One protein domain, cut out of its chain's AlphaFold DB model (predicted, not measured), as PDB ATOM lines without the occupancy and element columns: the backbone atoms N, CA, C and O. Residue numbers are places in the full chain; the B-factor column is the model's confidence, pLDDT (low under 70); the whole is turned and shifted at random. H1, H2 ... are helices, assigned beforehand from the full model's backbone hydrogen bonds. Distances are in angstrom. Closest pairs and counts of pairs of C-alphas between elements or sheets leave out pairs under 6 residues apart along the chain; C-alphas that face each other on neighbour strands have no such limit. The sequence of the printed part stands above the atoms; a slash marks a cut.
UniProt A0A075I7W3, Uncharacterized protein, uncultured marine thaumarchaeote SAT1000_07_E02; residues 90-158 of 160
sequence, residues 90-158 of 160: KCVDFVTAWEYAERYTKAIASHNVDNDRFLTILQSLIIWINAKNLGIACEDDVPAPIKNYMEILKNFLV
ATOM      1  N   LYS A  90      -5.959  41.298  99.885       86.38
ATOM      2  CA  LYS A  90      -5.420  41.768 101.177       86.38
ATOM      3  C   LYS A  90      -5.924  43.153 101.581       86.38
ATOM      4  O   LYS A  90      -5.922  43.484 102.762       86.38
ATOM      5  N   CYS A  91      -6.297  43.959 100.598       89.38
ATOM      6  CA  CYS A  91      -6.790  45.316 100.753       89.38
ATOM      7  C   CYS A  91      -7.708  45.647  99.570       89.38
ATOM      8  O   CYS A  91      -7.686  44.942  98.562       89.38
ATOM      9  N   VAL A  92      -8.512  46.700  99.699       90.25
ATOM     10  CA  VAL A  92      -9.462  47.153  98.678       90.25
ATOM     11  C   VAL A  92      -8.927  48.420  98.009       90.25
ATOM     12  O   VAL A  92      -8.755  49.449  98.665       90.25
ATOM     13  N   ASP A  93      -8.677  48.361  96.704       91.69
ATOM     14  CA  ASP A  93      -8.450  49.540  95.862       91.69
ATOM     15  C   ASP A  93      -9.736  49.932  95.108       91.69
ATOM     16  O   ASP A  93     -10.799  49.327  95.284       91.69
ATOM     17  N   PHE A  94      -9.672  50.985  94.288       90.31
ATOM     18  CA  PHE A  94     -10.836  51.434  93.522       90.31
ATOM     19  C   PHE A  94     -11.318  50.396  92.497       90.31
ATOM     20  O   PHE A  94     -12.523  50.212  92.345       90.31
ATOM     21  N   VAL A  95     -10.397  49.718  91.805       90.62
ATOM     22  CA  VAL A  95     -10.734  48.720  90.773       90.62
ATOM     23  C   VAL A  95     -11.481  47.552  91.406       90.62
ATOM     24  O   VAL A  95     -12.528  47.134  90.928       90.62
ATOM     25  N   THR A  96     -10.996  47.099  92.551       89.69
ATOM     26  CA  THR A  96     -11.594  46.030  93.333       89.69
ATOM     27  C   THR A  96     -12.971  46.427  93.866       89.69
ATOM     28  O   THR A  96     -13.925  45.654  93.773       89.69
ATOM     29  N   ALA A  97     -13.113  47.655  94.378       90.31
ATOM     30  CA  ALA A  97     -14.411  48.183  94.790       90.31
ATOM     31  C   ALA A  97     -15.413  48.238  93.620       90.31
ATOM     32  O   ALA A  97     -16.588  47.915  93.809       90.31
ATOM     33  N   TRP A  98     -14.942  48.588  92.419       90.81
ATOM     34  CA  TRP A  98     -15.736  48.584  91.190       90.81
ATOM     35  C   TRP A  98     -16.187  47.188  90.777       90.81
ATOM     36  O   TRP A  98     -17.375  46.962  90.549       90.81
ATOM     37  N   GLU A  99     -15.262  46.232  90.720       89.06
ATOM     38  CA  GLU A  99     -15.588  44.845  90.393       89.06
ATOM     39  C   GLU A  99     -16.623  44.267  91.359       89.06
ATOM     40  O   GLU A  99     -17.533  43.552  90.935       89.06
ATOM     41  N   TYR A 100     -16.535  44.608  92.649       86.00
ATOM     42  CA  TYR A 100     -17.564  44.220  93.604       86.00
ATOM     43  C   TYR A 100     -18.889  44.874  93.298       86.00
ATOM     44  O   TYR A 100     -19.853  44.142  93.098       86.00
ATOM     45  N   ALA A 101     -18.954  46.195  93.188       87.88
ATOM     46  CA  ALA A 101     -20.188  46.884  92.827       87.88
ATOM     47  C   ALA A 101     -20.875  46.264  91.592       87.88
ATOM     48  O   ALA A 101     -22.088  46.043  91.588       87.88
ATOM     49  N   GLU A 102     -20.105  45.876  90.573       86.88
ATOM     50  CA  GLU A 102     -20.649  45.160  89.421       86.88
ATOM     51  C   GLU A 102     -21.192  43.772  89.765       86.88
ATOM     52  O   GLU A 102     -22.294  43.435  89.332       86.88
ATOM     53  N   ARG A 103     -20.452  42.948  90.519       83.69
ATOM     54  CA  ARG A 103     -20.932  41.623  90.954       83.69
ATOM     55  C   ARG A 103     -22.192  41.742  91.812       83.69
ATOM     56  O   ARG A 103     -23.114  40.948  91.634       83.69
ATOM     57  N   TYR A 104     -22.248  42.751  92.686       79.69
ATOM     58  CA  TYR A 104     -23.419  43.089  93.496       79.69
ATOM     59  C   TYR A 104     -24.626  43.390  92.617       79.69
ATOM     60  O   TYR A 104     -25.655  42.726  92.725       79.69
ATOM     61  N   THR A 105     -24.464  44.333  91.694       79.44
ATOM     62  CA  THR A 105     -25.516  44.758  90.767       79.44
ATOM     63  C   THR A 105     -25.982  43.606  89.867       79.44
ATOM     64  O   THR A 105     -27.179  43.372  89.733       79.44
ATOM     65  N   LYS A 106     -25.056  42.819  89.305       79.25
ATOM     66  CA  LYS A 106     -25.369  41.692  88.407       79.25
ATOM     67  C   LYS A 106     -26.125  40.559  89.099       79.25
ATOM     68  O   LYS A 106     -26.963  39.939  88.455       79.25
ATOM     69  N   ALA A 107     -25.851  40.274  90.376       75.62
ATOM     70  CA  ALA A 107     -26.545  39.184  91.068       75.62
ATOM     71  C   ALA A 107     -27.967  39.558  91.529       75.62
ATOM     72  O   ALA A 107     -28.759  38.659  91.806       75.62
ATOM     73  N   ILE A 108     -28.290  40.854  91.629       71.88
ATOM     74  CA  ILE A 108     -29.629  41.339  92.017       71.88
ATOM     75  C   ILE A 108     -30.469  41.826  90.829       71.88
ATOM     76  O   ILE A 108     -31.692  41.904  90.942       71.88
ATOM     77  N   ALA A 109     -29.836  42.174  89.708       70.00
ATOM     78  CA  ALA A 109     -30.514  42.678  88.522       70.00
ATOM     79  C   ALA A 109     -31.361  41.584  87.849       70.00
ATOM     80  O   ALA A 109     -30.933  40.437  87.705       70.00
ATOM     81  N   SER A 110     -32.560  41.940  87.378       65.38
ATOM     82  CA  SER A 110     -33.316  41.063  86.480       65.38
ATOM     83  C   SER A 110     -32.574  40.906  85.149       65.38
ATOM     84  O   SER A 110     -31.863  41.814  84.724       65.38
ATOM     85  N   HIS A 111     -32.747  39.778  84.454       59.19
ATOM     86  CA  HIS A 111     -32.156  39.585  83.125       59.19
ATOM     87  C   HIS A 111     -32.512  40.779  82.208       59.19
ATOM     88  O   HIS A 111     -33.695  41.061  82.034       59.19
ATOM     89  N   ASN A 112     -31.498  41.456  81.643       56.00
ATOM     90  CA  ASN A 112     -31.556  42.647  80.760       56.00
ATOM     91  C   ASN A 112     -31.473  44.055  81.390       56.00
ATOM     92  O   ASN A 112     -32.113  44.975  80.881       56.00
ATOM     93  N   VAL A 113     -30.659  44.291  82.424       56.47
ATOM     94  CA  VAL A 113     -30.312  45.680  82.801       56.47
ATOM     95  C   VAL A 113     -28.987  46.087  82.156       56.47
ATOM     96  O   VAL A 113     -27.915  45.984  82.751       56.47
ATOM     97  N   ASP A 114     -29.055  46.534  80.903       53.69
ATOM     98  CA  ASP A 114     -27.959  47.293  80.305       53.69
ATOM     99  C   ASP A 114     -27.884  48.667  80.998       53.69
ATOM    100  O   ASP A 114     -28.841  49.437  80.970       53.69
ATOM    101  N   ASN A 115     -26.720  48.992  81.574       56.62
ATOM    102  CA  ASN A 115     -26.341  50.302  82.137       56.62
ATOM    103  C   ASN A 115     -26.842  50.713  83.540       56.62
ATOM    104  O   ASN A 115     -27.201  51.871  83.743       56.62
ATOM    105  N   ASP A 116     -26.626  49.893  84.569       73.88
ATOM    106  CA  ASP A 116     -26.625  50.373  85.970       73.88
ATOM    107  C   ASP A 116     -25.296  51.042  86.388       73.88
ATOM    108  O   ASP A 116     -24.890  51.029  87.548       73.88
ATOM    109  N   ARG A 117     -24.594  51.691  85.445       79.88
ATOM    110  CA  ARG A 117     -23.273  52.304  85.690       79.88
ATOM    111  C   ARG A 117     -23.291  53.300  86.843       79.88
ATOM    112  O   ARG A 117     -22.322  53.389  87.584       79.88
ATOM    113  N   PHE A 118     -24.383  54.044  87.000       82.94
ATOM    114  CA  PHE A 118     -24.527  54.986  88.105       82.94
ATOM    115  C   PHE A 118     -24.630  54.273  89.462       82.94
ATOM    116  O   PHE A 118     -23.965  54.679  90.414       82.94
ATOM    117  N   LEU A 119     -25.391  53.176  89.540       83.06
ATOM    118  CA  LEU A 119     -25.467  52.344  90.740       83.06
ATOM    119  C   LEU A 119     -24.111  51.699  91.045       83.06
ATOM    120  O   LEU A 119     -23.669  51.731  92.191       83.06
ATOM    121  N   THR A 120     -23.414  51.200  90.020       86.88
ATOM    122  CA  THR A 120     -22.053  50.674  90.160       86.88
ATOM    123  C   THR A 120     -21.100  51.745  90.693       86.88
ATOM    124  O   THR A 120     -20.376  51.480  91.648       86.88
ATOM    125  N   ILE A 121     -21.134  52.974  90.161       87.88
ATOM    126  CA  ILE A 121     -20.334  54.103  90.666       87.88
ATOM    127  C   ILE A 121     -20.635  54.355  92.148       87.88
ATOM    128  O   ILE A 121     -19.711  54.394  92.959       87.88
ATOM    129  N   LEU A 122     -21.912  54.489  92.521       86.88
ATOM    130  CA  LEU A 122     -22.321  54.732  93.908       86.88
ATOM    131  C   LEU A 122     -21.844  53.630  94.856       86.88
ATOM    132  O   LEU A 122     -21.262  53.916  95.902       86.88
ATOM    133  N   GLN A 123     -22.055  52.371  94.484       87.25
ATOM    134  CA  GLN A 123     -21.627  51.228  95.282       87.25
ATOM    135  C   GLN A 123     -20.103  51.165  95.404       87.25
ATOM    136  O   GLN A 123     -19.598  50.953  96.503       87.25
ATOM    137  N   SER A 124     -19.365  51.432  94.322       90.94
ATOM    138  CA  SER A 124     -17.895  51.460  94.334       90.94
ATOM    139  C   SER A 124     -17.365  52.487  95.332       90.94
ATOM    140  O   SER A 124     -16.442  52.203  96.093       90.94
ATOM    141  N   LEU A 125     -17.980  53.677  95.368       90.62
ATOM    142  CA  LEU A 125     -17.627  54.732  96.317       90.62
ATOM    143  C   LEU A 125     -17.867  54.285  97.758       90.62
ATOM    144  O   LEU A 125     -16.977  54.421  98.593       90.62
ATOM    145  N   ILE A 126     -19.048  53.729  98.046       87.88
ATOM    146  CA  ILE A 126     -19.412  53.262  99.390       87.88
ATOM    147  C   ILE A 126     -18.463  52.149  99.848       87.88
ATOM    148  O   ILE A 126     -17.959  52.201 100.969       87.88
ATOM    149  N   ILE A 127     -18.183  51.172  98.982       88.94
ATOM    150  CA  ILE A 127     -17.277  50.055  99.275       88.94
ATOM    151  C   ILE A 127     -15.874  50.579  99.594       88.94
ATOM    152  O   ILE A 127     -15.312  50.218 100.628       88.94
ATOM    153  N   TRP A 128     -15.327  51.463  98.757       91.81
ATOM    154  CA  TRP A 128     -13.984  52.003  98.969       91.81
ATOM    155  C   TRP A 128     -13.896  52.887 100.225       91.81
ATOM    156  O   TRP A 128     -12.967  52.741 101.019       91.81
ATOM    157  N   ILE A 129     -14.880  53.764 100.462       88.38
ATOM    158  CA  ILE A 129     -14.930  54.614 101.666       88.38
ATOM    159  C   ILE A 129     -14.999  53.752 102.931       88.38
ATOM    160  O   ILE A 129     -14.266  54.003 103.886       88.38
ATOM    161  N   ASN A 130     -15.836  52.711 102.936       87.81
ATOM    162  CA  ASN A 130     -15.927  51.789 104.065       87.81
ATOM    163  C   ASN A 130     -14.615  51.035 104.277       87.81
ATOM    164  O   ASN A 130     -14.146  50.943 105.409       87.81
ATOM    165  N   ALA A 131     -13.981  50.560 103.204       89.50
ATOM    166  CA  ALA A 131     -12.675  49.920 103.289       89.50
ATOM    167  C   ALA A 131     -11.616  50.845 103.908       89.50
ATOM    168  O   ALA A 131     -10.836  50.412 104.758       89.50
ATOM    169  N   LYS A 132     -11.622  52.131 103.543       91.38
ATOM    170  CA  LYS A 132     -10.735  53.137 104.133       91.38
ATOM    171  C   LYS A 132     -11.027  53.371 105.613       91.38
ATOM    172  O   LYS A 132     -10.108  53.300 106.422       91.38
ATOM    173  N   ASN A 133     -12.291  53.585 105.976       88.25
ATOM    174  CA  ASN A 133     -12.706  53.790 107.370       88.25
ATOM    175  C   ASN A 133     -12.350  52.597 108.268       88.25
ATOM    176  O   ASN A 133     -12.074  52.767 109.451       88.25
ATOM    177  N   LEU A 134     -12.341  51.395 107.693       87.50
ATOM    178  CA  LEU A 134     -12.012  50.153 108.377       87.50
ATOM    179  C   LEU A 134     -10.514  49.787 108.323       87.50
ATOM    180  O   LEU A 134     -10.121  48.744 108.847       87.50
ATOM    181  N   GLY A 135      -9.665  50.611 107.697       89.38
ATOM    182  CA  GLY A 135      -8.215  50.380 107.624       89.38
ATOM    183  C   GLY A 135      -7.802  49.200 106.734       89.38
ATOM    184  O   GLY A 135      -6.764  48.571 106.971       89.38
ATOM    185  N   ILE A 136      -8.626  48.873 105.735       90.75
ATOM    186  CA  ILE A 136      -8.391  47.799 104.755       90.75
ATOM    187  C   ILE A 136      -8.280  48.321 103.315       90.75
ATOM    188  O   ILE A 136      -8.249  47.522 102.382       90.75
ATOM    189  N   ALA A 137      -8.224  49.638 103.103       92.19
ATOM    190  CA  ALA A 137      -7.904  50.207 101.795       92.19
ATOM    191  C   ALA A 137      -6.426  49.970 101.432       92.19
ATOM    192  O   ALA A 137      -5.572  49.904 102.316       92.19
ATOM    193  N   CYS A 138      -6.124  49.821 100.138       91.69
ATOM    194  CA  CYS A 138      -4.737  49.670  99.676       91.69
ATOM    195  C   CYS A 138      -3.956  50.991  99.685       91.69
ATOM    196  O   CYS A 138      -2.733  50.982  99.799       91.69
ATOM    197  N   GLU A 139      -4.665  52.109  99.541       87.50
ATOM    198  CA  GLU A 139      -4.100  53.450  99.426       87.50
ATOM    199  C   GLU A 139      -4.653  54.342 100.541       87.50
ATOM    200  O   GLU A 139      -5.857  54.329 100.823       87.50
ATOM    201  N   ASP A 140      -3.777  55.146 101.148       84.19
ATOM    202  CA  ASP A 140      -4.164  56.144 102.150       84.19
ATOM    203  C   ASP A 140      -4.789  57.384 101.506       84.19
ATOM    204  O   ASP A 140      -5.662  58.031 102.091       84.19
ATOM    205  N   ASP A 141      -4.386  57.717 100.281       89.56
ATOM    206  CA  ASP A 141      -4.948  58.826  99.524       89.56
ATOM    207  C   ASP A 141      -6.280  58.452  98.876       89.56
ATOM    208  O   ASP A 141      -6.612  57.288  98.679       89.56
ATOM    209  N   VAL A 142      -7.102  59.459  98.575       88.31
ATOM    210  CA  VAL A 142      -8.349  59.241  97.830       88.31
ATOM    211  C   VAL A 142      -8.024  59.118  96.329       88.31
ATOM    212  O   VAL A 142      -7.506  60.096  95.772       88.31
ATOM    213  N   PRO A 143      -8.356  57.993  95.658       89.81
ATOM    214  CA  PRO A 143      -8.107  57.799  94.234       89.81
ATOM    215  C   PRO A 143      -8.769  58.882  93.382       89.81
ATOM    216  O   PRO A 143      -9.867  59.353  93.694       89.81
ATOM    217  N   ALA A 144      -8.140  59.248  92.263       90.50
ATOM    218  CA  ALA A 144      -8.684  60.255  91.349       90.50
ATOM    219  C   ALA A 144     -10.123  59.942  90.871       90.50
ATOM    220  O   ALA A 144     -10.950  60.856  90.906       90.50
ATOM    221  N   PRO A 145     -10.489  58.686  90.523       86.81
ATOM    222  CA  PRO A 145     -11.874  58.353  90.185       86.81
ATOM    223  C   PRO A 145     -12.857  58.653  91.322       86.81
ATOM    224  O   PRO A 145     -13.900  59.258  91.086       86.81
ATOM    225  N   ILE A 146     -12.504  58.308  92.566       84.12
ATOM    226  CA  ILE A 146     -13.333  58.576  93.749       84.12
ATOM    227  C   ILE A 146     -13.536  60.085  93.928       84.12
ATOM    228  O   ILE A 146     -14.673  60.523  94.097       84.12
ATOM    229  N   LYS A 147     -12.462  60.890  93.842       87.94
ATOM    230  CA  LYS A 147     -12.542  62.362  93.935       87.94
ATOM    231  C   LYS A 147     -13.502  62.934  92.891       87.94
ATOM    232  O   LYS A 147     -14.427  63.658  93.252       87.94
ATOM    233  N   ASN A 148     -13.331  62.539  91.629       89.31
ATOM    234  CA  ASN A 148     -14.155  63.019  90.520       89.31
ATOM    235  C   ASN A 148     -15.632  62.661  90.716       89.31
ATOM    236  O   ASN A 148     -16.505  63.514  90.568       89.31
ATOM    237  N   TYR A 149     -15.935  61.414  91.089       87.31
ATOM    238  CA  TYR A 149     -17.321  61.024  91.330       87.31
ATOM    239  C   TYR A 149     -17.911  61.727  92.553       87.31
ATOM    240  O   TYR A 149     -19.046  62.183  92.481       87.31
ATOM    241  N   MET A 150     -17.162  61.893  93.647       84.12
ATOM    242  CA  MET A 150     -17.631  62.660  94.805       84.12
ATOM    243  C   MET A 150     -17.975  64.110  94.440       84.12
ATOM    244  O   MET A 150     -18.973  64.633  94.932       84.12
ATOM    245  N   GLU A 151     -17.186  64.761  93.584       85.81
ATOM    246  CA  GLU A 151     -17.486  66.107  93.078       85.81
ATOM    247  C   GLU A 151     -18.754  66.133  92.223       85.81
ATOM    248  O   GLU A 151     -19.605  66.999  92.421       85.81
ATOM    249  N   ILE A 152     -18.931  65.156  91.329       83.25
ATOM    250  CA  ILE A 152     -20.162  65.007  90.541       83.25
ATOM    251  C   ILE A 152     -21.366  64.848  91.481       83.25
ATOM    252  O   ILE A 152     -22.323  65.610  91.388       83.25
ATOM    253  N   LEU A 153     -21.325  63.922  92.440       81.12
ATOM    254  CA  LEU A 153     -22.445  63.713  93.364       81.12
ATOM    255  C   LEU A 153     -22.740  64.973  94.196       81.12
ATOM    256  O   LEU A 153     -23.905  65.315  94.385       81.12
ATOM    257  N   LYS A 154     -21.713  65.710  94.640       80.00
ATOM    258  CA  LYS A 154     -21.892  66.994  95.339       80.00
ATOM    259  C   LYS A 154     -22.578  68.044  94.468       80.00
ATOM    260  O   LYS A 154     -23.457  68.744  94.957       80.00
ATOM    261  N   ASN A 155     -22.193  68.140  93.200       79.38
ATOM    262  CA  ASN A 155     -22.730  69.138  92.277       79.38
ATOM    263  C   ASN A 155     -24.137  68.793  91.764       79.38
ATOM    264  O   ASN A 155     -24.878  69.702  91.400       79.38
ATOM    265  N   PHE A 156     -24.504  67.507  91.722       67.88
ATOM    266  CA  PHE A 156     -25.737  67.041  91.075       67.88
ATOM    267  C   PHE A 156     -26.784  66.414  92.016       67.88
ATOM    268  O   PHE A 156     -27.947  66.349  91.625       67.88
ATOM    269  N   LEU A 157     -26.428  65.956  93.226       61.94
ATOM    270  CA  LEU A 157     -27.353  65.256  94.145       61.94
ATOM    271  C   LEU A 157     -27.535  65.919  95.508       61.94
ATOM    272  O   LEU A 157     -28.468  65.561  96.227       61.94
ATOM    273  N   VAL A 158     -26.679  66.871  95.890       52.91
ATOM    274  CA  VAL A 158     -26.978  67.715  97.049       52.91
ATOM    275  C   VAL A 158     -28.110  68.647  96.622       52.91
ATOM    276  O   VAL A 158     -27.895  69.617  95.899       52.91
TER     277      VAL A 158
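AT A GLANCE: This is residues 90 to 158 of the 160 residues of an uncharacterized protein of uncultured marine thaumarchaeote SAT1000_07_E02 (UniProt A0A075I7W3). Two helices, H1 and H2, cross each other at a steep angle and pack together, and a third, H3, lies on the other side of H2 from H1, near H2 with its early residue Ile 146. H2 is the middle one of the three, and residues 107 to 112, at the end of H1 and in the loop after it, stick out. The printed part has 69 residues with three named helices in the order H1, H2, H3 and no named strand; its class is all helix. The whole is compact, with a radius of gyration of the C-alphas of 12.6 A, and flat in outline, spanning 37 by 32 by 16 A.

HOW THE PARTS SIT: H1, residues 94 to 108, touches H2, residues 117 to 133, with 21 pairs of C-alphas within 8 A. The closest C-alphas of the two are those of Trp 98 and Ser 124, 4.8 A apart. Their lines stand at a steep tilt of 55 degrees, and they run opposite ways. H3, residues 144 to 157, is close to H2 but not clearly touching it; their closest C-alphas, those of Leu 125 and Ile 146, are 6.3 A apart. H2 and H3 run opposite ways at a steep tilt of 63 degrees. H1 and H3 are also close but not clearly touching, with the C-alphas of Phe 94 and Ile 146 closest at 7.6 A. These two run the same way at a steep tilt of 54 degrees, with their centres 18.5 A apart. In H1, H2 and H3 every O i to N i+4 pair is within hydrogen-bond range.

IN THESE COORDINATES: The printed part begins at Lys 90, and H1 begins with C-alpha 94 at (-10.836, 51.434, 93.522). H1 has 15 residues, Phe 94 to Ile 108, and is 21.4 A from first to last C-alpha. H2, the longest helix with 17 residues, runs from Arg 117, with its C-alpha at (-23.273, 52.304, 85.690), to Asn 133, over 24.2 A. H3 has 14 residues, Ala 144 to Leu 157, and measures 19.5 A; its last C-alpha is at (-27.353, 65.256, 94.145).

THE WHOLE: The two C-alphas farthest apart are those of His 111 and Asp 140, at 37.7 A, and the C-alphas of Lys 90 and Val 158 are 34.0 A apart. The printed part has no cut. The links from H1 to H2, with 8 residues, and from H2 to H3, with 10 residues, are both short. Residues 107 to 112 stand free. The mean pLDDT of the printed part is 82.7, and confidence is low, under 70, at residues 110 to 115 and 156 to 158 of the model.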